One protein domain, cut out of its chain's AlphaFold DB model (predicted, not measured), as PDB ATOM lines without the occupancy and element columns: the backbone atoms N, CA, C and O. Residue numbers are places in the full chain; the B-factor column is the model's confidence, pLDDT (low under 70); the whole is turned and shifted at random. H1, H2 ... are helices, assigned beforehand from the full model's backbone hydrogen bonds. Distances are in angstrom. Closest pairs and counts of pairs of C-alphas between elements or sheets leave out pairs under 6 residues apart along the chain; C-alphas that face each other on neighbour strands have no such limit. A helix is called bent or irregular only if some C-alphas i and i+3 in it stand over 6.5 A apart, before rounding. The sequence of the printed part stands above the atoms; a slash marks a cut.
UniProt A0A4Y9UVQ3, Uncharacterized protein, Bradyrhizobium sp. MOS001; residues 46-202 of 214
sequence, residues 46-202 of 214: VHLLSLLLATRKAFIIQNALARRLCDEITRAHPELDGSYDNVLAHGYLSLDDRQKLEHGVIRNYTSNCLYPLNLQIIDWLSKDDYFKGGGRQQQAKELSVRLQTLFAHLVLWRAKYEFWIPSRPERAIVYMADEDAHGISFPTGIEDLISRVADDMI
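This is residues 46 to 202 of the 214 residues of an uncharacterized protein of Bradyrhizobium sp. MOS001 (UniProt A0A4Y9UVQ3). A rod-shaped, up-and-down bundle is built on two long helices, H1 and H3, side by side and running opposite ways. H5 crosses H3 steeply, H6 packs on the starts of H1 and H5 at one end, and H2 packs on H1 toward the other. The printed part has 157 residues with six named helices, H1 to H6 in order, and no named strand; the class is all helix. It is only just compact, close to loose, with a radius of gyration of the C-alphas of 17.7 A and spans of 56 by 25 by 25 A.

H1, residues 46 to 76, touches H3, residues 97 to 127, at a shallow tilt of 26 degrees, opposite ways; their closest C-alphas, Gln 62 and Ile 106, are 5.6 A apart. With residues 66 to 74 alone H1 touches H2, residues 84 to 94, at a steep 47 degrees, closest at C-alphas Cys 70 and Val 87, 6.2 A. With residues 46 to 53 alone it touches H6, residues 190 to 200, at a shallow 16 degrees, closest at C-alphas Leu 49 and Glu 191, 6.0 A. H5, residues 138 to 164, touches residues 115 to 125 of H3 at a steep 45 degrees, closest at C-alphas Ile 122 and Phe 151, 6.2 A. H5 and H6 form a helical hairpin, only just steep at 38 degrees, with C-alphas Leu 143 and Leu 193 closest at 6.6 A. H4, residues 129 to 132, touches H5, closest at C-alphas Phe 131 and Ser 144, 4.8 A. H1 and H5 are apart. Every O i to N i+4 pair is within hydrogen-bond range in H1, H5 and H6, but 5 of 7 in H2 and 24 of 27 in H3; H4 is too short for such a pair.

H1 begins at C-alpha 46 (139.487, 40.553, 56.606) and is 45.3 A long; H3 is 44.2 A and H5 39.1 A. H2 is irregular, with C-alphas 90 and 93 7.3 A apart. H6 ends at C-alpha 200 (144.471, 43.856, 67.703).

The two C-alphas farthest apart, Asp 96 and Arg 136, are 57.0 A apart. The printed part has no cut. The link from H5 to H6, residues 165 to 189, is long. Confidence is under 70 at residue 131, residues 133 to 135 and residues 177 to 182.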
ATOM      1  N   VAL A  46     138.804  41.519  57.477       93.75
ATOM      2  CA  VAL A  46     139.487  40.553  56.606       93.75
ATOM      3  C   VAL A  46     138.824  40.509  55.230       93.75
ATOM      4  O   VAL A  46     139.522  40.518  54.221       93.75
ATOM      5  N   HIS A  47     137.491  40.530  55.170       94.94
ATOM      6  CA  HIS A  47     136.773  40.582  53.900       94.94
ATOM      7  C   HIS A  47     137.101  41.854  53.102       94.94
ATOM      8  O   HIS A  47     137.434  41.761  51.920       94.94
ATOM      9  N   LEU A  48     137.094  43.028  53.748       95.75
ATOM     10  CA  LEU A  48     137.514  44.277  53.109       95.75
ATOM     11  C   LEU A  48     138.961  44.194  52.600       95.75
ATOM     12  O   LEU A  48     139.239  44.592  51.470       95.75
ATOM     13  N   LEU A  49     139.879  43.656  53.409       95.75
ATOM     14  CA  LEU A  49     141.275  43.471  53.019       95.75
ATOM     15  C   LEU A  49     141.392  42.597  51.764       95.75
ATOM     16  O   LEU A  49     142.124  42.946  50.840       95.75
ATOM     17  N   SER A  50     140.640  41.497  51.688       96.50
ATOM     18  CA  SER A  50     140.605  40.644  50.496       96.50
ATOM     19  C   SER A  50     140.134  41.402  49.249       96.50
ATOM     20  O   SER A  50     140.747  41.253  48.191       96.50
ATOM     21  N   LEU A  51     139.101  42.247  49.364       97.25
ATOM     22  CA  LEU A  51     138.617  43.075  48.251       97.25
ATOM     23  C   LEU A  51     139.667  44.101  47.794       97.25
ATOM     24  O   LEU A  51     139.894  44.260  46.593       97.25
ATOM     25  N   LEU A  52     140.341  44.766  48.736       96.06
ATOM     26  CA  LEU A  52     141.399  45.739  48.439       96.06
ATOM     27  C   LEU A  52     142.588  45.085  47.733       96.06
ATOM     28  O   LEU A  52     143.060  45.589  46.714       96.06
ATOM     29  N   LEU A  53     143.035  43.925  48.222       95.06
ATOM     30  CA  LEU A  53     144.125  43.173  47.604       95.06
ATOM     31  C   LEU A  53     143.759  42.698  46.194       95.06
ATOM     32  O   LEU A  53     144.580  42.820  45.283       95.06
ATOM     33  N   ALA A  54     142.534  42.205  45.987       95.12
ATOM     34  CA  ALA A  54     142.050  41.820  44.663       95.12
ATOM     35  C   ALA A  54     142.027  43.019  43.700       95.12
ATOM     36  O   ALA A  54     142.542  42.925  42.584       95.12
ATOM     37  N   THR A  55     141.515  44.165  44.158       93.81
ATOM     38  CA  THR A  55     141.470  45.415  43.381       93.81
ATOM     39  C   THR A  55     142.874  45.873  43.002       93.81
ATOM     40  O   THR A  55     143.146  46.142  41.835       93.81
ATOM     41  N   ARG A  56     143.812  45.863  43.957       92.81
ATOM     42  CA  ARG A  56     145.218  46.209  43.722       92.81
ATOM     43  C   ARG A  56     145.878  45.292  42.695       92.81
ATOM     44  O   ARG A  56     146.625  45.766  41.845       92.81
ATOM     45  N   LYS A  57     145.621  43.981  42.752       94.31
ATOM     46  CA  LYS A  57     146.162  43.028  41.768       94.31
ATOM     47  C   LYS A  57     145.592  43.272  40.372       94.31
ATOM     48  O   LYS A  57     146.369  43.307  39.422       94.31
ATOM     49  N   ALA A  58     144.283  43.495  40.257       93.44
ATOM     50  CA  ALA A  58     143.648  43.847  38.987       93.44
ATOM     51  C   ALA A  58     144.219  45.155  38.411       93.44
ATOM     52  O   ALA A  58     144.569  45.197  37.233       93.44
ATOM     53  N   PHE A  59     144.400  46.175  39.255       92.75
ATOM     54  CA  PHE A  59     144.988  47.458  38.874       92.75
ATOM     55  C   PHE A  59     146.421  47.307  38.359       92.75
ATOM     56  O   PHE A  59     146.733  47.801  37.284       92.75
ATOM     57  N   ILE A  60     147.290  46.587  39.077       93.19
ATOM     58  CA  ILE A  60     148.691  46.391  38.662       93.19
ATOM     59  C   ILE A  60     148.771  45.723  37.283       93.19
ATOM     60  O   ILE A  60     149.557  46.156  36.442       93.19
ATOM     61  N   ILE A  61     147.963  44.684  37.049       94.50
ATOM     62  CA  ILE A  61     147.951  43.962  35.768       94.50
ATOM     63  C   ILE A  61     147.451  44.875  34.648       94.50
ATOM     64  O   ILE A  61     148.115  45.000  33.619       94.50
ATOM     65  N   GLN A  62     146.317  45.545  34.858       95.56
ATOM     66  CA  GLN A  62     145.780  46.492  33.889       95.56
ATOM     67  C   GLN A  62     146.784  47.601  33.564       95.56
ATOM     68  O   GLN A  62     147.016  47.884  32.395       95.56
ATOM     69  N   ASN A  63     147.386  48.212  34.584       93.19
ATOM     70  CA  ASN A  63     148.309  49.329  34.432       93.19
ATOM     71  C   ASN A  63     149.572  48.918  33.658       93.19
ATOM     72  O   ASN A  63     150.098  49.698  32.872       93.19
ATOM     73  N   ALA A  64     150.043  47.678  33.831       94.81
ATOM     74  CA  ALA A  64     151.153  47.143  33.046       94.81
ATOM     75  C   ALA A  64     150.791  46.976  31.558       94.81
ATOM     76  O   ALA A  64     151.594  47.326  30.692       94.81
ATOM     77  N   LEU A  65     149.584  46.480  31.258       95.06
ATOM     78  CA  LEU A  65     149.075  46.381  29.884       95.06
ATOM     79  C   LEU A  65     148.897  47.767  29.254       95.06
ATOM     80  O   LEU A  65     149.344  47.997  28.134       95.06
ATOM     81  N   ALA A  66     148.299  48.693  30.003       94.31
ATOM     82  CA  ALA A  66     148.079  50.074  29.599       94.31
ATOM     83  C   ALA A  66     149.384  50.775  29.241       94.31
ATOM     84  O   ALA A  66     149.508  51.302  28.140       94.31
ATOM     85  N   ARG A  67     150.371  50.708  30.141       94.81
ATOM     86  CA  ARG A  67     151.696  51.284  29.927       94.81
ATOM     87  C   ARG A  67     152.338  50.744  28.656       94.81
ATOM     88  O   ARG A  67     152.780  51.526  27.830       94.81
ATOM     89  N   ARG A  68     152.341  49.419  28.471       95.75
ATOM     90  CA  ARG A  68     152.920  48.797  27.274       95.75
ATOM     91  C   ARG A  68     152.251  49.298  25.992       95.75
ATOM     92  O   ARG A  68     152.954  49.630  25.040       95.75
ATOM     93  N   LEU A  69     150.920  49.339  25.962       96.25
ATOM     94  CA  LEU A  69     150.183  49.792  24.784       96.25
ATOM     95  C   LEU A  69     150.406  51.291  24.527       96.25
ATOM     96  O   LEU A  69     150.628  51.677  23.385       96.25
ATOM     97  N   CYS A  70     150.427  52.122  25.572       94.69
ATOM     98  CA  CYS A  70     150.754  53.544  25.448       94.69
ATOM     99  C   CYS A  70     152.177  53.745  24.916       94.69
ATOM    100  O   CYS A  70     152.360  54.497  23.970       94.69
ATOM    101  N   ASP A  71     153.167  53.007  25.428       95.12
ATOM    102  CA  ASP A  71     154.549  53.061  24.936       95.12
ATOM    103  C   ASP A  71     154.649  52.654  23.449       95.12
ATOM    104  O   ASP A  71     155.526  53.126  22.724       95.12
ATOM    105  N   GLU A  72     153.798  51.741  22.970       95.38
ATOM    106  CA  GLU A  72     153.687  51.391  21.545       95.38
ATOM    107  C   GLU A  72     153.039  52.519  20.724       95.38
ATOM    108  O   GLU A  72     153.584  52.889  19.683       95.38
ATOM    109  N   ILE A  73     151.930  53.092  21.205       95.12
ATOM    110  CA  ILE A  73     151.220  54.203  20.552       95.12
ATOM    111  C   ILE A  73     152.125  55.430  20.454       95.12
ATOM    112  O   ILE A  73     152.343  55.923  19.354       95.12
ATOM    113  N   THR A  74     152.713  55.885  21.561       94.81
ATOM    114  CA  THR A  74     153.549  57.093  21.607       94.81
ATOM    115  C   THR A  74     154.832  56.942  20.781       94.81
ATOM    116  O   THR A  74     155.330  57.915  20.228       94.81
ATOM    117  N   ARG A  75     155.369  55.723  20.612       94.12
ATOM    118  CA  ARG A  75     156.493  55.494  19.680       94.12
ATOM    119  C   ARG A  75     156.102  55.690  18.216       94.12
ATOM    120  O   ARG A  75     156.938  56.138  17.436       94.12
ATOM    121  N   ALA A  76     154.879  55.319  17.843       92.69
ATOM    122  CA  ALA A  76     154.355  55.520  16.493       92.69
ATOM    123  C   ALA A  76     153.824  56.949  16.278       92.69
ATOM    124  O   ALA A  76     153.902  57.469  15.167       92.69
ATOM    125  N   HIS A  77     153.332  57.571  17.349       92.62
ATOM    126  CA  HIS A  77     152.683  58.878  17.393       92.62
ATOM    127  C   HIS A  77     153.242  59.717  18.555       92.62
ATOM    128  O   HIS A  77     152.592  59.821  19.599       92.62
ATOM    129  N   PRO A  78     154.453  60.293  18.430       92.38
ATOM    130  CA  PRO A  78     155.091  61.051  19.513       92.38
ATOM    131  C   PRO A  78     154.307  62.286  19.969       92.38
ATOM    132  O   PRO A  78     154.532  62.776  21.069       92.38
ATOM    133  N   GLU A  79     153.397  62.790  19.134       91.50
ATOM    134  CA  GLU A  79     152.455  63.861  19.463       91.50
ATOM    135  C   GLU A  79     151.378  63.449  20.478       91.50
ATOM    136  O   GLU A  79     150.712  64.313  21.045       91.50
ATOM    137  N   LEU A  80     151.185  62.143  20.690       87.25
ATOM    138  CA  LEU A  80     150.277  61.583  21.685       87.25
ATOM    139  C   LEU A  80     151.072  61.245  22.951       87.25
ATOM    140  O   LEU A  80     151.461  60.095  23.179       87.25
ATOM    141  N   ASP A  81     151.323  62.267  23.766       79.88
ATOM    142  CA  ASP A  81     151.919  62.156  25.095       79.88
ATOM    143  C   ASP A  81     150.909  62.497  26.211       79.88
ATOM    144  O   ASP A  81     149.773  62.914  25.966       79.88
ATOM    145  N   GLY A  82     151.292  62.239  27.464       83.06
ATOM    146  CA  GLY A  82     150.472  62.532  28.644       83.06
ATOM    147  C   GLY A  82     149.893  61.295  29.333       83.06
ATOM    148  O   GLY A  82     150.527  60.243  29.391       83.06
ATOM    149  N   SER A  83     148.706  61.458  29.924       86.19
ATOM    150  CA  SER A  83     148.029  60.436  30.730       86.19
ATOM    151  C   SER A  83     147.645  59.211  29.893       86.19
ATOM    152  O   SER A  83     147.250  59.351  28.731       86.19
ATOM    153  N   TYR A  84     147.731  58.000  30.457       87.56
ATOM    154  CA  TYR A  84     147.426  56.772  29.714       87.56
ATOM    155  C   TYR A  84     146.006  56.786  29.149       87.56
ATOM    156  O   TYR A  84     145.781  56.342  28.025       87.56
ATOM    157  N   ASP A  85     145.036  57.327  29.891       87.12
ATOM    158  CA  ASP A  85     143.662  57.446  29.396       87.12
ATOM    159  C   ASP A  85     143.568  58.361  28.161       87.12
ATOM    160  O   ASP A  85     142.860  58.042  27.204       87.12
ATOM    161  N   ASN A  86     144.319  59.466  28.135       88.62
ATOM    162  CA  ASN A  86     144.347  60.354  26.978       88.62
ATOM    163  C   ASN A  86     145.088  59.730  25.795       88.62
ATOM    164  O   ASN A  86     144.573  59.806  24.680       88.62
ATOM    165  N   VAL A  87     146.231  59.076  26.014       92.31
ATOM    166  CA  VAL A  87     146.976  58.398  24.941       92.31
ATOM    167  C   VAL A  87     146.124  57.298  24.304       92.31
ATOM    168  O   VAL A  87     145.987  57.254  23.081       92.31
ATOM    169  N   LEU A  88     145.479  56.453  25.117       93.06
ATOM    170  CA  LEU A  88     144.607  55.384  24.621       93.06
ATOM    171  C   LEU A  88     143.407  55.931  23.846       93.06
ATOM    172  O   LEU A  88     143.068  55.386  22.797       93.06
ATOM    173  N   ALA A  89     142.781  57.005  24.333       93.38
ATOM    174  CA  ALA A  89     141.613  57.588  23.683       93.38
ATOM    175  C   ALA A  89     141.951  58.246  22.338       93.38
ATOM    176  O   ALA A  89     141.264  58.002  21.348       93.38
ATOM    177  N   HIS A  90     143.006  59.063  22.285       94.31
ATOM    178  CA  HIS A  90     143.391  59.771  21.061       94.31
ATOM    179  C   HIS A  90     144.041  58.835  20.033       94.31
ATOM    180  O   HIS A  90     143.825  59.003  18.835       94.31
ATOM    181  N   GLY A  91     144.774  57.813  20.487       94.12
ATOM    182  CA  GLY A  91     145.386  56.807  19.618       94.12
ATOM    183  C   GLY A  91     144.416  55.741  19.100       94.12
ATOM    184  O   GLY A  91     144.772  54.996  18.191       94.12
ATOM    185  N   TYR A  92     143.194  55.659  19.639       96.12
ATOM    186  CA  TYR A  92     142.264  54.545  19.406       96.12
ATOM    187  C   TYR A  92     141.968  54.259  17.926       96.12
ATOM    188  O   TYR A  92     141.910  53.102  17.505       96.12
ATOM    189  N   LEU A  93     141.787  55.310  17.120       95.75
ATOM    190  CA  LEU A  93     141.467  55.168  15.696       95.75
ATOM    191  C   LEU A  93     142.655  54.668  14.862       95.75
ATOM    192  O   LEU A  93     142.439  54.096  13.795       95.75
ATOM    193  N   SER A  94     143.878  54.841  15.362       94.00
ATOM    194  CA  SER A  94     145.121  54.432  14.702       94.00
ATOM    195  C   SER A  94     145.571  53.019  15.084       94.00
ATOM    196  O   SER A  94     146.570  52.540  14.554       94.00
ATOM    197  N   LEU A  95     144.859  52.345  15.997       95.94
ATOM    198  CA  LEU A  95     145.245  51.019  16.476       95.94
ATOM    199  C   LEU A  95     145.072  49.946  15.395       95.94
ATOM    200  O   LEU A  95     144.010  49.833  14.766       95.94
ATOM    201  N   ASP A  96     146.092  49.100  15.255       96.25
ATOM    202  CA  ASP A  96     145.993  47.849  14.504       96.25
ATOM    203  C   ASP A  96     145.103  46.814  15.230       96.25
ATOM    204  O   ASP A  96     144.672  47.010  16.372       96.25
ATOM    205  N   ASP A  97     144.798  45.690  14.577       96.69
ATOM    206  CA  ASP A  97     143.895  44.675  15.137       96.69
ATOM    207  C   ASP A  97     144.423  44.041  16.436       96.69
ATOM    208  O   ASP A  97     143.643  43.731  17.343       96.69
ATOM    209  N   ARG A  98     145.747  43.883  16.574       96.94
ATOM    210  CA  ARG A  98     146.368  43.357  17.799       96.94
ATOM    211  C   ARG A  98     146.259  44.383  18.928       96.94
ATOM    212  O   ARG A  98     145.900  44.023  20.047       96.94
ATOM    213  N   GLN A  99     146.533  45.648  18.647       97.19
ATOM    214  CA  GLN A  99     146.435  46.744  19.606       97.19
ATOM    215  C   GLN A  99     144.990  46.980  20.055       97.19
ATOM    216  O   GLN A  99     144.745  47.211  21.238       97.19
ATOM    217  N   LYS A 100     144.010  46.849  19.150       97.19
ATOM    218  CA  LYS A 100     142.580  46.875  19.501       97.19
ATOM    219  C   LYS A 100     142.198  45.734  20.437       97.19
ATOM    220  O   LYS A 100     141.414  45.948  21.361       97.19
ATOM    221  N   LEU A 101     142.759  44.540  20.236       96.75
ATOM    222  CA  LEU A 101     142.563  43.423  21.158       96.75
ATOM    223  C   LEU A 101     143.154  43.736  22.541       96.75
ATOM    224  O   LEU A 101     142.471  43.547  23.545       96.75
ATOM    225  N   GLU A 102     144.384  44.252  22.607       96.81
ATOM    226  CA  GLU A 102     145.024  44.654  23.870       96.81
ATOM    227  C   GLU A 102     144.234  45.755  24.596       96.81
ATOM    228  O   GLU A 102     143.977  45.640  25.798       96.81
ATOM    229  N   HIS A 103     143.760  46.771  23.867       97.81
ATOM    230  CA  HIS A 103     142.851  47.802  24.377       97.81
ATOM    231  C   HIS A 103     141.568  47.187  24.953       97.81
ATOM    232  O   HIS A 103     141.186  47.479  26.089       97.81
ATOM    233  N   GLY A 104     140.952  46.258  24.218       97.44
ATOM    234  CA  GLY A 104     139.779  45.514  24.670       97.44
ATOM    235  C   GLY A 104     140.027  44.737  25.965       97.44
ATOM    236  O   GLY A 104     139.172  44.740  26.851       97.44
ATOM    237  N   VAL A 105     141.207  44.130  26.130       97.31
ATOM    238  CA  VAL A 105     141.602  43.453  27.377       97.31
ATOM    239  C   VAL A 105     141.741  44.455  28.524       97.31
ATOM    240  O   VAL A 105     141.179  44.222  29.594       97.31
ATOM    241  N   ILE A 106     142.425  45.584  28.320       96.94
ATOM    242  CA  ILE A 106     142.562  46.648  29.333       96.94
ATOM    243  C   ILE A 106     141.179  47.111  29.801       96.94
ATOM    244  O   ILE A 106     140.900  47.163  31.003       96.94
ATOM    245  N   ARG A 107     140.290  47.384  28.846       97.19
ATOM    246  CA  ARG A 107     138.913  47.795  29.104       97.19
ATOM    247  C   ARG A 107     138.111  46.713  29.829       97.19
ATOM    248  O   ARG A 107     137.350  47.025  30.744       97.19
ATOM    249  N   ASN A 108     138.312  45.445  29.478       96.19
ATOM    250  CA  ASN A 108     137.695  44.314  30.162       96.19
ATOM    251  C   ASN A 108     138.105  44.248  31.643       96.19
ATOM    252  O   ASN A 108     137.248  44.015  32.491       96.19
ATOM    253  N   TYR A 109     139.369  44.527  31.981       95.69
ATOM    254  CA  TYR A 109     139.798  44.649  33.381       95.69
ATOM    255  C   TYR A 109     139.066  45.785  34.114       95.69
ATOM    256  O   TYR A 109     138.648  45.596  35.258       95.69
ATOM    257  N   THR A 110     138.845  46.937  33.468       95.94
ATOM    258  CA  THR A 110     138.080  48.043  34.070       95.94
ATOM    259  C   THR A 110     136.647  47.616  34.366       95.94
ATOM    260  O   THR A 110     136.187  47.752  35.499       95.94
ATOM    261  N   SER A 111     135.954  47.068  33.369       97.19
ATOM    262  CA  SER A 111     134.519  46.781  33.455       97.19
ATOM    263  C   SER A 111     134.184  45.529  34.261       97.19
ATOM    264  O   SER A 111     133.197  45.516  34.990       97.19
ATOM    265  N   ASN A 112     134.994  44.476  34.143       96.19
ATOM    266  CA  ASN A 112     134.673  43.151  34.678       96.19
ATOM    267  C   ASN A 112     135.541  42.740  35.874       96.19
ATOM    268  O   ASN A 112     135.267  41.715  36.493       96.19
ATOM    269  N   CYS A 113     136.555  43.531  36.242       95.25
ATOM    270  CA  CYS A 113     137.328  43.305  37.466       95.25
ATOM    271  C   CYS A 113     137.238  44.499  38.415       95.25
ATOM    272  O   CYS A 113     136.701  44.367  39.512       95.25
ATOM    273  N   LEU A 114     137.732  45.669  38.005       96.00
ATOM    274  CA  LEU A 114     137.831  46.828  38.894       96.00
ATOM    275  C   LEU A 114     136.459  47.374  39.285       96.00
ATOM    276  O   LEU A 114     136.202  47.562  40.469       96.00
ATOM    277  N   TYR A 115     135.556  47.574  38.322       96.88
ATOM    278  CA  TYR A 115     134.213  48.082  38.593       96.88
ATOM    279  C   TYR A 115     133.436  47.236  39.622       96.88
ATOM    280  O   TYR A 115     133.045  47.788  40.653       96.88
ATOM    281  N   PRO A 116     133.251  45.910  39.443       97.81
ATOM    282  CA  PRO A 116     132.512  45.107  40.415       97.81
ATOM    283  C   PRO A 116     133.207  44.993  41.779       97.81
ATOM    284  O   PRO A 116     132.520  44.900  42.797       97.81
ATOM    285  N   LEU A 117     134.544  45.006  41.840       97.38
ATOM    286  CA  LEU A 117     135.271  45.023  43.117       97.38
ATOM    287  C   LEU A 117     135.081  46.357  43.848       97.38
ATOM    288  O   LEU A 117     134.753  46.369  45.035       97.38
ATOM    289  N   ASN A 118     135.194  47.474  43.130       96.81
ATOM    290  CA  ASN A 118     134.974  48.809  43.677       96.81
ATOM    291  C   ASN A 118     133.541  48.970  44.200       96.81
ATOM    292  O   ASN A 118     133.354  49.528  45.278       96.81
ATOM    293  N   LEU A 119     132.532  48.433  43.503       97.44
ATOM    294  CA  LEU A 119     131.148  48.438  43.990       97.44
ATOM    295  C   LEU A 119     130.972  47.646  45.290       97.44
ATOM    296  O   LEU A 119     130.261  48.107  46.179       97.44
ATOM    297  N   GLN A 120     131.628  46.493  45.431       97.88
ATOM    298  CA  GLN A 120     131.588  45.715  46.675       97.88
ATOM    299  C   GLN A 120     132.253  46.460  47.835       97.88
ATOM    300  O   GLN A 120     131.737  46.453  48.951       97.88
ATOM    301  N   ILE A 121     133.366  47.151  47.577       97.06
ATOM    302  CA  ILE A 121     134.030  47.979  48.591       97.06
ATOM    303  C   ILE A 121     133.138  49.165  48.985       97.06
ATOM    304  O   ILE A 121     132.983  49.441  50.172       97.06
ATOM    305  N   ILE A 122     132.511  49.843  48.016       96.19
ATOM    306  CA  ILE A 122     131.539  50.921  48.268       96.19
ATOM    307  C   ILE A 122     130.377  50.409  49.125       96.19
ATOM    308  O   ILE A 122     130.020  51.058  50.108       96.19
ATOM    309  N   ASP A 123     129.799  49.257  48.779       96.06
ATOM    310  CA  ASP A 123     128.700  48.646  49.531       96.06
ATOM    311  C   ASP A 123     129.113  48.364  50.982       96.06
ATOM    312  O   ASP A 123     128.422  48.789  51.913       96.06
ATOM    313  N   TRP A 124     130.288  47.758  51.179       95.00
ATOM    314  CA  TRP A 124     130.855  47.514  52.504       95.00
ATOM    315  C   TRP A 124     131.015  48.814  53.305       95.00
ATOM    316  O   TRP A 124     130.537  48.907  54.435       95.00
ATOM    317  N   LEU A 125     131.629  49.843  52.707       93.25
ATOM    318  CA  LEU A 125     131.881  51.141  53.352       93.25
ATOM    319  C   LEU A 125     130.581  51.873  53.696       93.25
ATOM    320  O   LEU A 125     130.482  52.513  54.742       93.25
ATOM    321  N   SER A 126     129.561  51.757  52.844       90.69
ATOM    322  CA  SER A 126     128.263  52.401  53.059       90.69
ATOM    323  C   SER A 126     127.525  51.842  54.281       90.69
ATOM    324  O   SER A 126     126.834  52.593  54.972       90.69
ATOM    325  N   LYS A 127     127.726  50.555  54.587       88.38
ATOM    326  CA  LYS A 127     127.094  49.829  55.700       88.38
ATOM    327  C   LYS A 127     127.904  49.875  56.998       88.38
ATOM    328  O   LYS A 127     127.416  49.439  58.036       88.38
ATOM    329  N   ASP A 128     129.139  50.369  56.957       81.75
ATOM    330  CA  ASP A 128     130.009  50.394  58.125       81.75
ATOM    331  C   ASP A 128     129.713  51.588  59.041       81.75
ATOM    332  O   ASP A 128     130.153  52.708  58.793       81.75
ATOM    333  N   ASP A 129     128.987  51.358  60.132       73.62
ATOM    334  CA  ASP A 129     128.687  52.420  61.104       73.62
ATOM    335  C   ASP A 129     129.770  52.576  62.181       73.62
ATOM    336  O   ASP A 129     129.890  53.628  62.813       73.62
ATOM    337  N   TYR A 130     130.612  51.554  62.365       70.44
ATOM    338  CA  TYR A 130     131.648  51.540  63.397       70.44
ATOM    339  C   TYR A 130     132.717  52.610  63.154       70.44
ATOM    340  O   TYR A 130     133.049  53.379  64.061       70.44
ATOM    341  N   PHE A 131     133.250  52.689  61.933       69.00
ATOM    342  CA  PHE A 131     134.297  53.652  61.622       69.00
ATOM    343  C   PHE A 131     133.741  55.035  61.278       69.00
ATOM    344  O   PHE A 131     134.458  56.011  61.475       69.00
ATOM    345  N   LYS A 132     132.461  55.187  60.917       71.56
ATOM    346  CA  LYS A 132     131.823  56.519  60.826       71.56
ATOM    347  C   LYS A 132     131.796  57.253  62.173       71.56
ATOM    348  O   LYS A 132     131.903  58.473  62.206       71.56
ATOM    349  N   GLY A 133     131.724  56.515  63.285       66.50
ATOM    350  CA  GLY A 133     131.778  57.057  64.648       66.50
ATOM    351  C   GLY A 133     133.180  57.433  65.153       66.50
ATOM    352  O   GLY A 133     133.324  57.845  66.303       66.50
ATOM    353  N   GLY A 134     134.224  57.268  64.334       61.75
ATOM    354  CA  GLY A 134     135.563  57.789  64.613       61.75
ATOM    355  C   GLY A 134     136.440  56.970  65.562       61.75
ATOM    356  O   GLY A 134     137.562  57.386  65.780       61.75
ATOM    357  N   GLY A 135     136.019  55.813  66.085       66.75
ATOM    358  CA  GLY A 135     136.878  54.925  66.890       66.75
ATOM    359  C   GLY A 135     137.398  55.513  68.223       66.75
ATOM    360  O   GLY A 135     137.637  56.706  68.390       66.75
ATOM    361  N   ARG A 136     137.613  54.661  69.237       70.75
ATOM    362  CA  ARG A 136     138.185  55.112  70.528       70.75
ATOM    363  C   ARG A 136     139.715  55.125  70.536       70.75
ATOM    364  O   ARG A 136     140.313  56.000  71.153       70.75
ATOM    365  N   GLN A 137     140.336  54.167  69.853       80.56
ATOM    366  CA  GLN A 137     141.791  54.014  69.776       80.56
ATOM    367  C   GLN A 137     142.378  54.796  68.595       80.56
ATOM    368  O   GLN A 137     141.700  55.001  67.589       80.56
ATOM    369  N   GLN A 138     143.652  55.190  68.694       84.25
ATOM    370  CA  GLN A 138     144.321  55.991  67.661       84.25
ATOM    371  C   GLN A 138     144.345  55.294  66.291       84.25
ATOM    372  O   GLN A 138     144.014  55.919  65.288       84.25
ATOM    373  N   GLN A 139     144.648  53.993  66.246       85.88
ATOM    374  CA  GLN A 139     144.642  53.234  64.990       85.88
ATOM    375  C   GLN A 139     143.241  53.158  64.366       85.88
ATOM    376  O   GLN A 139     143.090  53.257  63.153       85.88
ATOM    377  N   ALA A 140     142.197  53.040  65.193       83.56
ATOM    378  CA  ALA A 140     140.814  53.023  64.725       83.56
ATOM    379  C   ALA A 140     140.367  54.390  64.171       83.56
ATOM    380  O   ALA A 140     139.637  54.434  63.182       83.56
ATOM    381  N   LYS A 141     140.834  55.495  64.772       86.94
ATOM    382  CA  LYS A 141     140.648  56.862  64.253       86.94
ATOM    383  C   LYS A 141     141.312  57.037  62.896       86.94
ATOM    384  O   LYS A 141     140.686  57.513  61.955       86.94
ATOM    385  N   GLU A 142     142.570  56.624  62.789       90.38
ATOM    386  CA  GLU A 142     143.314  56.704  61.535       90.38
ATOM    387  C   GLU A 142     142.649  55.862  60.440       90.38
ATOM    388  O   GLU A 142     142.462  56.335  59.318       90.38
ATOM    389  N   LEU A 143     142.224  54.640  60.776       91.12
ATOM    390  CA  LEU A 143     141.529  53.767  59.839       91.12
ATOM    391  C   LEU A 143     140.213  54.392  59.377       91.12
ATOM    392  O   LEU A 143     139.932  54.379  58.184       91.12
ATOM    393  N   SER A 144     139.448  55.004  60.284       90.50
ATOM    394  CA  SER A 144     138.229  55.740  59.933       90.50
ATOM    395  C   SER A 144     138.478  56.816  58.877       90.50
ATOM    396  O   SER A 144     137.795  56.828  57.852       90.50
ATOM    397  N   VAL A 145     139.483  57.671  59.077       90.00
ATOM    398  CA  VAL A 145     139.817  58.734  58.117       90.00
ATOM    399  C   VAL A 145     140.183  58.139  56.756       90.00
ATOM    400  O   VAL A 145     139.665  58.576  55.731       90.00
ATOM    401  N   ARG A 146     141.015  57.093  56.729       92.50
ATOM    402  CA  ARG A 146     141.416  56.444  55.470       92.50
ATOM    403  C   ARG A 146     140.245  55.772  54.754       92.50
ATOM    404  O   ARG A 146     140.175  55.849  53.532       92.50
ATOM    405  N   LEU A 147     139.321  55.150  55.486       93.31
ATOM    406  CA  LEU A 147     138.113  54.546  54.914       93.31
ATOM    407  C   LEU A 147     137.163  55.605  54.337       93.31
ATOM    408  O   LEU A 147     136.568  55.372  53.288       93.31
ATOM    409  N   GLN A 148     137.060  56.781  54.961       90.94
ATOM    410  CA  GLN A 148     136.290  57.904  54.411       90.94
ATOM    411  C   GLN A 148     136.920  58.441  53.119       90.94
ATOM    412  O   GLN A 148     136.215  58.631  52.128       90.94
ATOM    413  N   THR A 149     138.245  58.612  53.091       91.12
ATOM    414  CA  THR A 149     138.975  58.992  51.872       91.12
ATOM    415  C   THR A 149     138.800  57.952  50.767       91.12
ATOM    416  O   THR A 149     138.522  58.317  49.625       91.12
ATOM    417  N   LEU A 150     138.898  56.659  51.100       93.81
ATOM    418  CA  LEU A 150     138.651  55.562  50.161       93.81
ATOM    419  C   LEU A 150     137.232  55.631  49.589       93.81
ATOM    420  O   LEU A 150     137.052  55.515  48.381       93.81
ATOM    421  N   PHE A 151     136.227  55.833  50.444       93.19
ATOM    422  CA  PHE A 151     134.838  55.933  50.011       93.19
ATOM    423  C   PHE A 151     134.642  57.086  49.024       93.19
ATOM    424  O   PHE A 151     134.083  56.884  47.947       93.19
ATOM    425  N   ALA A 152     135.165  58.271  49.348       90.94
ATOM    426  CA  ALA A 152     135.093  59.432  48.469       90.94
ATOM    427  C   ALA A 152     135.805  59.180  47.128       90.94
ATOM    428  O   ALA A 152     135.231  59.447  46.071       90.94
ATOM    429  N   HIS A 153     137.011  58.602  47.155       92.25
ATOM    430  CA  HIS A 153     137.739  58.201  45.949       92.25
ATOM    431  C   HIS A 153     136.901  57.265  45.067       92.25
ATOM    432  O   HIS A 153     136.726  57.532  43.880       92.25
ATOM    433  N   LEU A 154     136.347  56.192  45.639       93.62
ATOM    434  CA  LEU A 154     135.611  55.174  44.889       93.62
ATOM    435  C   LEU A 154     134.277  55.688  44.336       93.62
ATOM    436  O   LEU A 154     133.890  55.301  43.235       93.62
ATOM    437  N   VAL A 155     133.585  56.578  45.054       93.00
ATOM    438  CA  VAL A 155     132.362  57.226  44.552       93.00
ATOM    439  C   VAL A 155     132.668  58.102  43.336       93.00
ATOM    440  O   VAL A 155     131.963  58.015  42.330       93.00
ATOM    441  N   LEU A 156     133.739  58.898  43.387       91.06
ATOM    442  CA  LEU A 156     134.160  59.718  42.248       91.06
ATOM    443  C   LEU A 156     134.629  58.852  41.072       91.06
ATOM    444  O   LEU A 156     134.243  59.100  39.928       91.06
ATOM    445  N   TRP A 157     135.404  57.804  41.356       92.94
ATOM    446  CA  TRP A 157     135.836  56.826  40.362       92.94
ATOM    447  C   TRP A 157     134.636  56.169  39.668       92.94
ATOM    448  O   TRP A 157     134.595  56.092  38.442       92.94
ATOM    449  N   ARG A 158     133.616  55.762  40.435       94.94
ATOM    450  CA  ARG A 158     132.375  55.177  39.908       94.94
ATOM    451  C   ARG A 158     131.639  56.152  38.993       94.94
ATOM    452  O   ARG A 158     131.239  55.756  37.905       94.94
ATOM    453  N   ALA A 159     131.480  57.409  39.405       92.62
ATOM    454  CA  ALA A 159     130.815  58.419  38.583       92.62
ATOM    455  C   ALA A 159     131.544  58.622  37.242       92.62
ATOM    456  O   ALA A 159     130.919  58.674  36.183       92.62
ATOM    457  N   LYS A 160     132.881  58.664  37.278       90.94
ATOM    458  CA  LYS A 160     133.728  58.758  36.084       90.94
ATOM    459  C   LYS A 160     133.592  57.520  35.189       90.94
ATOM    460  O   LYS A 160     133.439  57.663  33.978       90.94
ATOM    461  N   TYR A 161     133.578  56.323  35.779       94.44
ATOM    462  CA  TYR A 161     133.317  55.072  35.065       94.44
ATOM    463  C   TYR A 161     131.963  55.104  34.353       94.44
ATOM    464  O   TYR A 161     131.919  54.879  33.148       94.44
ATOM    465  N   GLU A 162     130.876  55.397  35.074       95.12
ATOM    466  CA  GLU A 162     129.509  55.365  34.536       95.12
ATOM    467  C   GLU A 162     129.330  56.355  33.379       95.12
ATOM    468  O   GLU A 162     128.629  56.058  32.412       95.12
ATOM    469  N   PHE A 163     130.012  57.501  33.443       91.19
ATOM    470  CA  PHE A 163     129.982  58.499  32.381       91.19
ATOM    471  C   PHE A 163     130.810  58.095  31.151       91.19
ATOM    472  O   PHE A 163     130.352  58.265  30.019       91.19
ATOM    473  N   TRP A 164     132.027  57.579  31.344       89.81
ATOM    474  CA  TRP A 164     132.969  57.352  30.243       89.81
ATOM    475  C   TRP A 164     132.941  55.947  29.691       89.81
ATOM    476  O   TRP A 164     132.787  55.774  28.487       89.81
ATOM    477  N   ILE A 165     133.110  54.943  30.545       93.44
ATOM    478  CA  ILE A 165     133.450  53.606  30.076       93.44
ATOM    479  C   ILE A 165     132.312  53.056  29.210       93.44
ATOM    480  O   ILE A 165     132.585  52.817  28.040       93.44
ATOM    481  N   PRO A 166     131.046  52.928  29.644       94.38
ATOM    482  CA  PRO A 166     130.009  52.281  28.832       94.38
ATOM    483  C   PRO A 166     129.783  52.890  27.441       94.38
ATOM    484  O   PRO A 166     129.524  52.146  26.499       94.38
ATOM    485  N   SER A 167     129.885  54.214  27.308       93.44
ATOM    486  CA  SER A 167     129.497  54.944  26.092       93.44
ATOM    487  C   SER A 167     130.662  55.299  25.163       93.44
ATOM    488  O   SER A 167     130.418  55.644  24.009       93.44
ATOM    489  N   ARG A 168     131.911  55.213  25.640       95.00
ATOM    490  CA  ARG A 168     133.113  55.642  24.908       95.00
ATOM    491  C   ARG A 168     134.071  54.468  24.718       95.00
ATOM    492  O   ARG A 168     134.839  54.162  25.636       95.00
ATOM    493  N   PRO A 169     134.007  53.752  23.579       95.25
ATOM    494  CA  PRO A 169     134.842  52.579  23.341       95.25
ATOM    495  C   PRO A 169     136.333  52.910  23.291       95.25
ATOM    496  O   PRO A 169     137.131  52.031  23.583       95.25
ATOM    497  N   GLU A 170     136.713  54.149  22.986       95.00
ATOM    498  CA  GLU A 170     138.097  54.620  22.987       95.00
ATOM    499  C   GLU A 170     138.695  54.726  24.401       95.00
ATOM    500  O   GLU A 170     139.907  54.596  24.580       95.00
ATOM    501  N   ARG A 171     137.854  54.891  25.431       94.00
ATOM    502  CA  ARG A 171     138.278  54.959  26.836       94.00
ATOM    503  C   ARG A 171     138.348  53.550  27.424       94.00
ATOM    504  O   ARG A 171     137.362  52.806  27.425       94.00
ATOM    505  N   ALA A 172     139.507  53.183  27.961       93.06
ATOM    506  CA  ALA A 172     139.730  51.853  28.532       93.06
ATOM    507  C   ALA A 172     139.951  51.857  30.045       93.06
ATOM    508  O   ALA A 172     139.738  50.820  30.668       93.06
ATOM    509  N   ILE A 173     140.368  52.977  30.642       90.62
ATOM    510  CA  ILE A 173     140.814  53.047  32.040       90.62
ATOM    511  C   ILE A 173     140.159  54.238  32.734       90.62
ATOM    512  O   ILE A 173     139.717  55.192  32.103       90.62
ATOM    513  N   VAL A 174     140.080  54.171  34.059       84.06
ATOM    514  CA  VAL A 174     139.620  55.273  34.899       84.06
ATOM    515  C   VAL A 174     140.693  55.549  35.947       84.06
ATOM    516  O   VAL A 174     140.814  54.803  36.918       84.06
ATOM    517  N   TYR A 175     141.449  56.631  35.764       81.25
ATOM    518  CA  TYR A 175     142.335  57.183  36.793       81.25
ATOM    519  C   TYR A 175     141.665  58.356  37.505       81.25
ATOM    520  O   TYR A 175     140.983  59.170  36.884       81.25
ATOM    521  N   MET A 176     141.874  58.461  38.810       74.25
ATOM    522  CA  MET A 176     141.585  59.652  39.615       74.25
ATOM    523  C   MET A 176     142.933  60.169  40.121       74.25
ATOM    524  O   MET A 176     143.795  59.344  40.370       74.25
ATOM    525  N   ALA A 177     143.133  61.476  40.269       61.56
ATOM    526  CA  ALA A 177     144.282  62.138  40.919       61.56
ATOM    527  C   ALA A 177     145.743  61.746  40.556       61.56
ATOM    528  O   ALA A 177     146.642  62.440  41.019       61.56
ATOM    529  N   ASP A 178     146.005  60.732  39.730       55.69
ATOM    530  CA  ASP A 178     147.363  60.202  39.532       55.69
ATOM    531  C   ASP A 178     148.020  60.661  38.215       55.69
ATOM    532  O   ASP A 178     149.240  60.603  38.106       55.69
ATOM    533  N   GLU A 179     147.253  61.178  37.242       50.50
ATOM    534  CA  GLU A 179     147.812  61.665  35.962       50.50
ATOM    535  C   GLU A 179     147.475  63.140  35.651       50.50
ATOM    536  O   GLU A 179     148.345  63.864  35.187       50.50
ATOM    537  N   ASP A 180     146.275  63.627  36.008       53.72
ATOM    538  CA  ASP A 180     145.828  65.010  35.715       53.72
ATOM    539  C   ASP A 180     145.416  65.810  36.977       53.72
ATOM    540  O   ASP A 180     144.711  66.813  36.890       53.72
ATOM    541  N   ALA A 181     145.765  65.335  38.184       61.91
ATOM    542  CA  ALA A 181     145.369  65.918  39.485       61.91
ATOM    543  C   ALA A 181     143.846  66.126  39.702       61.91
ATOM    544  O   ALA A 181     143.414  66.760  40.666       61.91
ATOM    545  N   HIS A 182     142.998  65.556  38.845       60.38
ATOM    546  CA  HIS A 182     141.550  65.585  39.009       60.38
ATOM    547  C   HIS A 182     141.095  64.502  39.998       60.38
ATOM    548  O   HIS A 182     140.976  63.326  39.647       60.38
ATOM    549  N   GLY A 183     140.814  64.899  41.242       71.56
ATOM    550  CA  GLY A 183     140.111  64.074  42.230       71.56
ATOM    551  C   GLY A 183     140.875  63.826  43.526       71.56
ATOM    552  O   GLY A 183     141.771  64.571  43.898       71.56
ATOM    553  N   ILE A 184     140.474  62.770  44.231       82.25
ATOM    554  CA  ILE A 184     141.066  62.336  45.501       82.25
ATOM    555  C   ILE A 184     141.927  61.110  45.208       82.25
ATOM    556  O   ILE A 184     141.448  60.202  44.533       82.25
ATOM    557  N   SER A 185     143.165  61.060  45.696       83.81
ATOM    558  CA  SER A 185     144.043  59.892  45.525       83.81
ATOM    559  C   SER A 185     143.566  58.689  46.338       83.81
ATOM    560  O   SER A 185     142.922  58.831  47.380       83.81
ATOM    561  N   PHE A 186     143.909  57.488  45.876       88.00
ATOM    562  CA  PHE A 186     143.659  56.271  46.644       88.00
ATOM    563  C   PHE A 186     144.497  56.293  47.940       88.00
ATOM    564  O   PHE A 186     145.691  56.599  47.884       88.00
ATOM    565  N   PRO A 187     143.929  55.986  49.123       89.81
ATOM    566  CA  PRO A 187     144.672  56.066  50.378       89.81
ATOM    567  C   PRO A 187     145.778  55.007  50.441       89.81
ATOM    568  O   PRO A 187     145.521  53.805  50.395       89.81
ATOM    569  N   THR A 188     147.023  55.453  50.595       87.88
ATOM    570  CA  THR A 188     148.203  54.579  50.625       87.88
ATOM    571  C   THR A 188     148.324  53.843  51.957       87.88
ATOM    572  O   THR A 188     148.100  54.433  53.005       87.88
ATOM    573  N   GLY A 189     148.694  52.558  51.954       89.88
ATOM    574  CA  GLY A 189     148.960  51.777  53.178       89.88
ATOM    575  C   GLY A 189     147.725  51.459  54.031       89.88
ATOM    576  O   GLY A 189     147.850  51.178  55.224       89.88
ATOM    577  N   ILE A 190     146.521  51.548  53.456       92.56
ATOM    578  CA  ILE A 190     145.276  51.213  54.156       92.56
ATOM    579  C   ILE A 190     145.188  49.712  54.468       92.56
ATOM    580  O   ILE A 190     144.675  49.342  55.519       92.56
ATOM    581  N   GLU A 191     145.744  48.855  53.610       94.31
ATOM    582  CA  GLU A 191     145.747  47.399  53.786       94.31
ATOM    583  C   GLU A 191     146.505  46.982  55.055       94.31
ATOM    584  O   GLU A 191     145.979  46.225  55.872       94.31
ATOM    585  N   ASP A 192     147.699  47.544  55.269       93.88
ATOM    586  CA  ASP A 192     148.516  47.254  56.453       93.88
ATOM    587  C   ASP A 192     147.829  47.732  57.735       93.88
ATOM    588  O   ASP A 192     147.890  47.070  58.773       93.88
ATOM    589  N   LEU A 193     147.151  48.884  57.676       93.19
ATOM    590  CA  LEU A 193     146.398  49.406  58.812       93.19
ATOM    591  C   LEU A 193     145.182  48.528  59.135       93.19
ATOM    592  O   LEU A 193     144.924  48.271  60.308       93.19
ATOM    593  N   ILE A 194     144.470  48.032  58.119       93.31
ATOM    594  CA  ILE A 194     143.370  47.078  58.306       93.31
ATOM    595  C   ILE A 194     143.881  45.795  58.963       93.31
ATOM    596  O   ILE A 194     143.245  45.324  59.905       93.31
ATOM    597  N   SER A 195     145.021  45.257  58.513       92.19
ATOM    598  CA  SER A 195     145.612  44.052  59.109       92.19
ATOM    599  C   SER A 195     145.926  44.262  60.588       92.19
ATOM    600  O   SER A 195     145.456  43.490  61.418       92.19
ATOM    601  N   ARG A 196     146.624  45.352  60.940       91.12
ATOM    602  CA  ARG A 196     146.956  45.664  62.341       91.12
ATOM    603  C   ARG A 196     145.713  45.792  63.219       91.12
ATOM    604  O   ARG A 196     145.636  45.165  64.269       91.12
ATOM    605  N   VAL A 197     144.702  46.536  62.761       90.00
ATOM    606  CA  VAL A 197     143.446  46.698  63.510       90.00
ATOM    607  C   VAL A 197     142.690  45.370  63.639       90.00
ATOM    608  O   VAL A 197     142.060  45.121  64.665       90.00
ATOM    609  N   ALA A 198     142.739  44.502  62.625       88.62
ATOM    610  CA  ALA A 198     142.133  43.174  62.677       88.62
ATOM    611  C   ALA A 198     142.873  42.222  63.638       88.62
ATOM    612  O   ALA A 198     142.223  41.403  64.295       88.62
ATOM    613  N   ASP A 199     144.196  42.342  63.742       87.50
ATOM    614  CA  ASP A 199     145.030  41.547  64.648       87.50
ATOM    615  C   ASP A 199     144.856  41.987  66.111       87.50
ATOM    616  O   ASP A 199     144.666  41.142  66.989       87.50
ATOM    617  N   ASP A 200     144.761  43.296  66.371       84.38
ATOM    618  CA  ASP A 200     144.471  43.856  67.703       84.38
ATOM    619  C   ASP A 200     143.132  43.348  68.280       84.38
ATOM    620  O   ASP A 200     142.945  43.262  69.499       84.38
ATOM    621  N   MET A 201     142.184  42.958  67.418       81.12
ATOM    622  CA  MET A 201     140.893  42.396  67.835       81.12
ATOM    623  C   MET A 201     140.975  40.955  68.356       81.12
ATOM    624  O   MET A 201     140.054  40.535  69.062       81.12
ATOM    625  N   ILE A 202     142.045  40.212  68.048       73.12
ATOM    626  CA  ILE A 202     142.287  38.867  68.600       73.12
ATOM    627  C   ILE A 202     142.686  38.970  70.083       73.12
ATOM    628  O   ILE A 202     142.282  38.128  70.885       73.12
TER     629      ILE A 202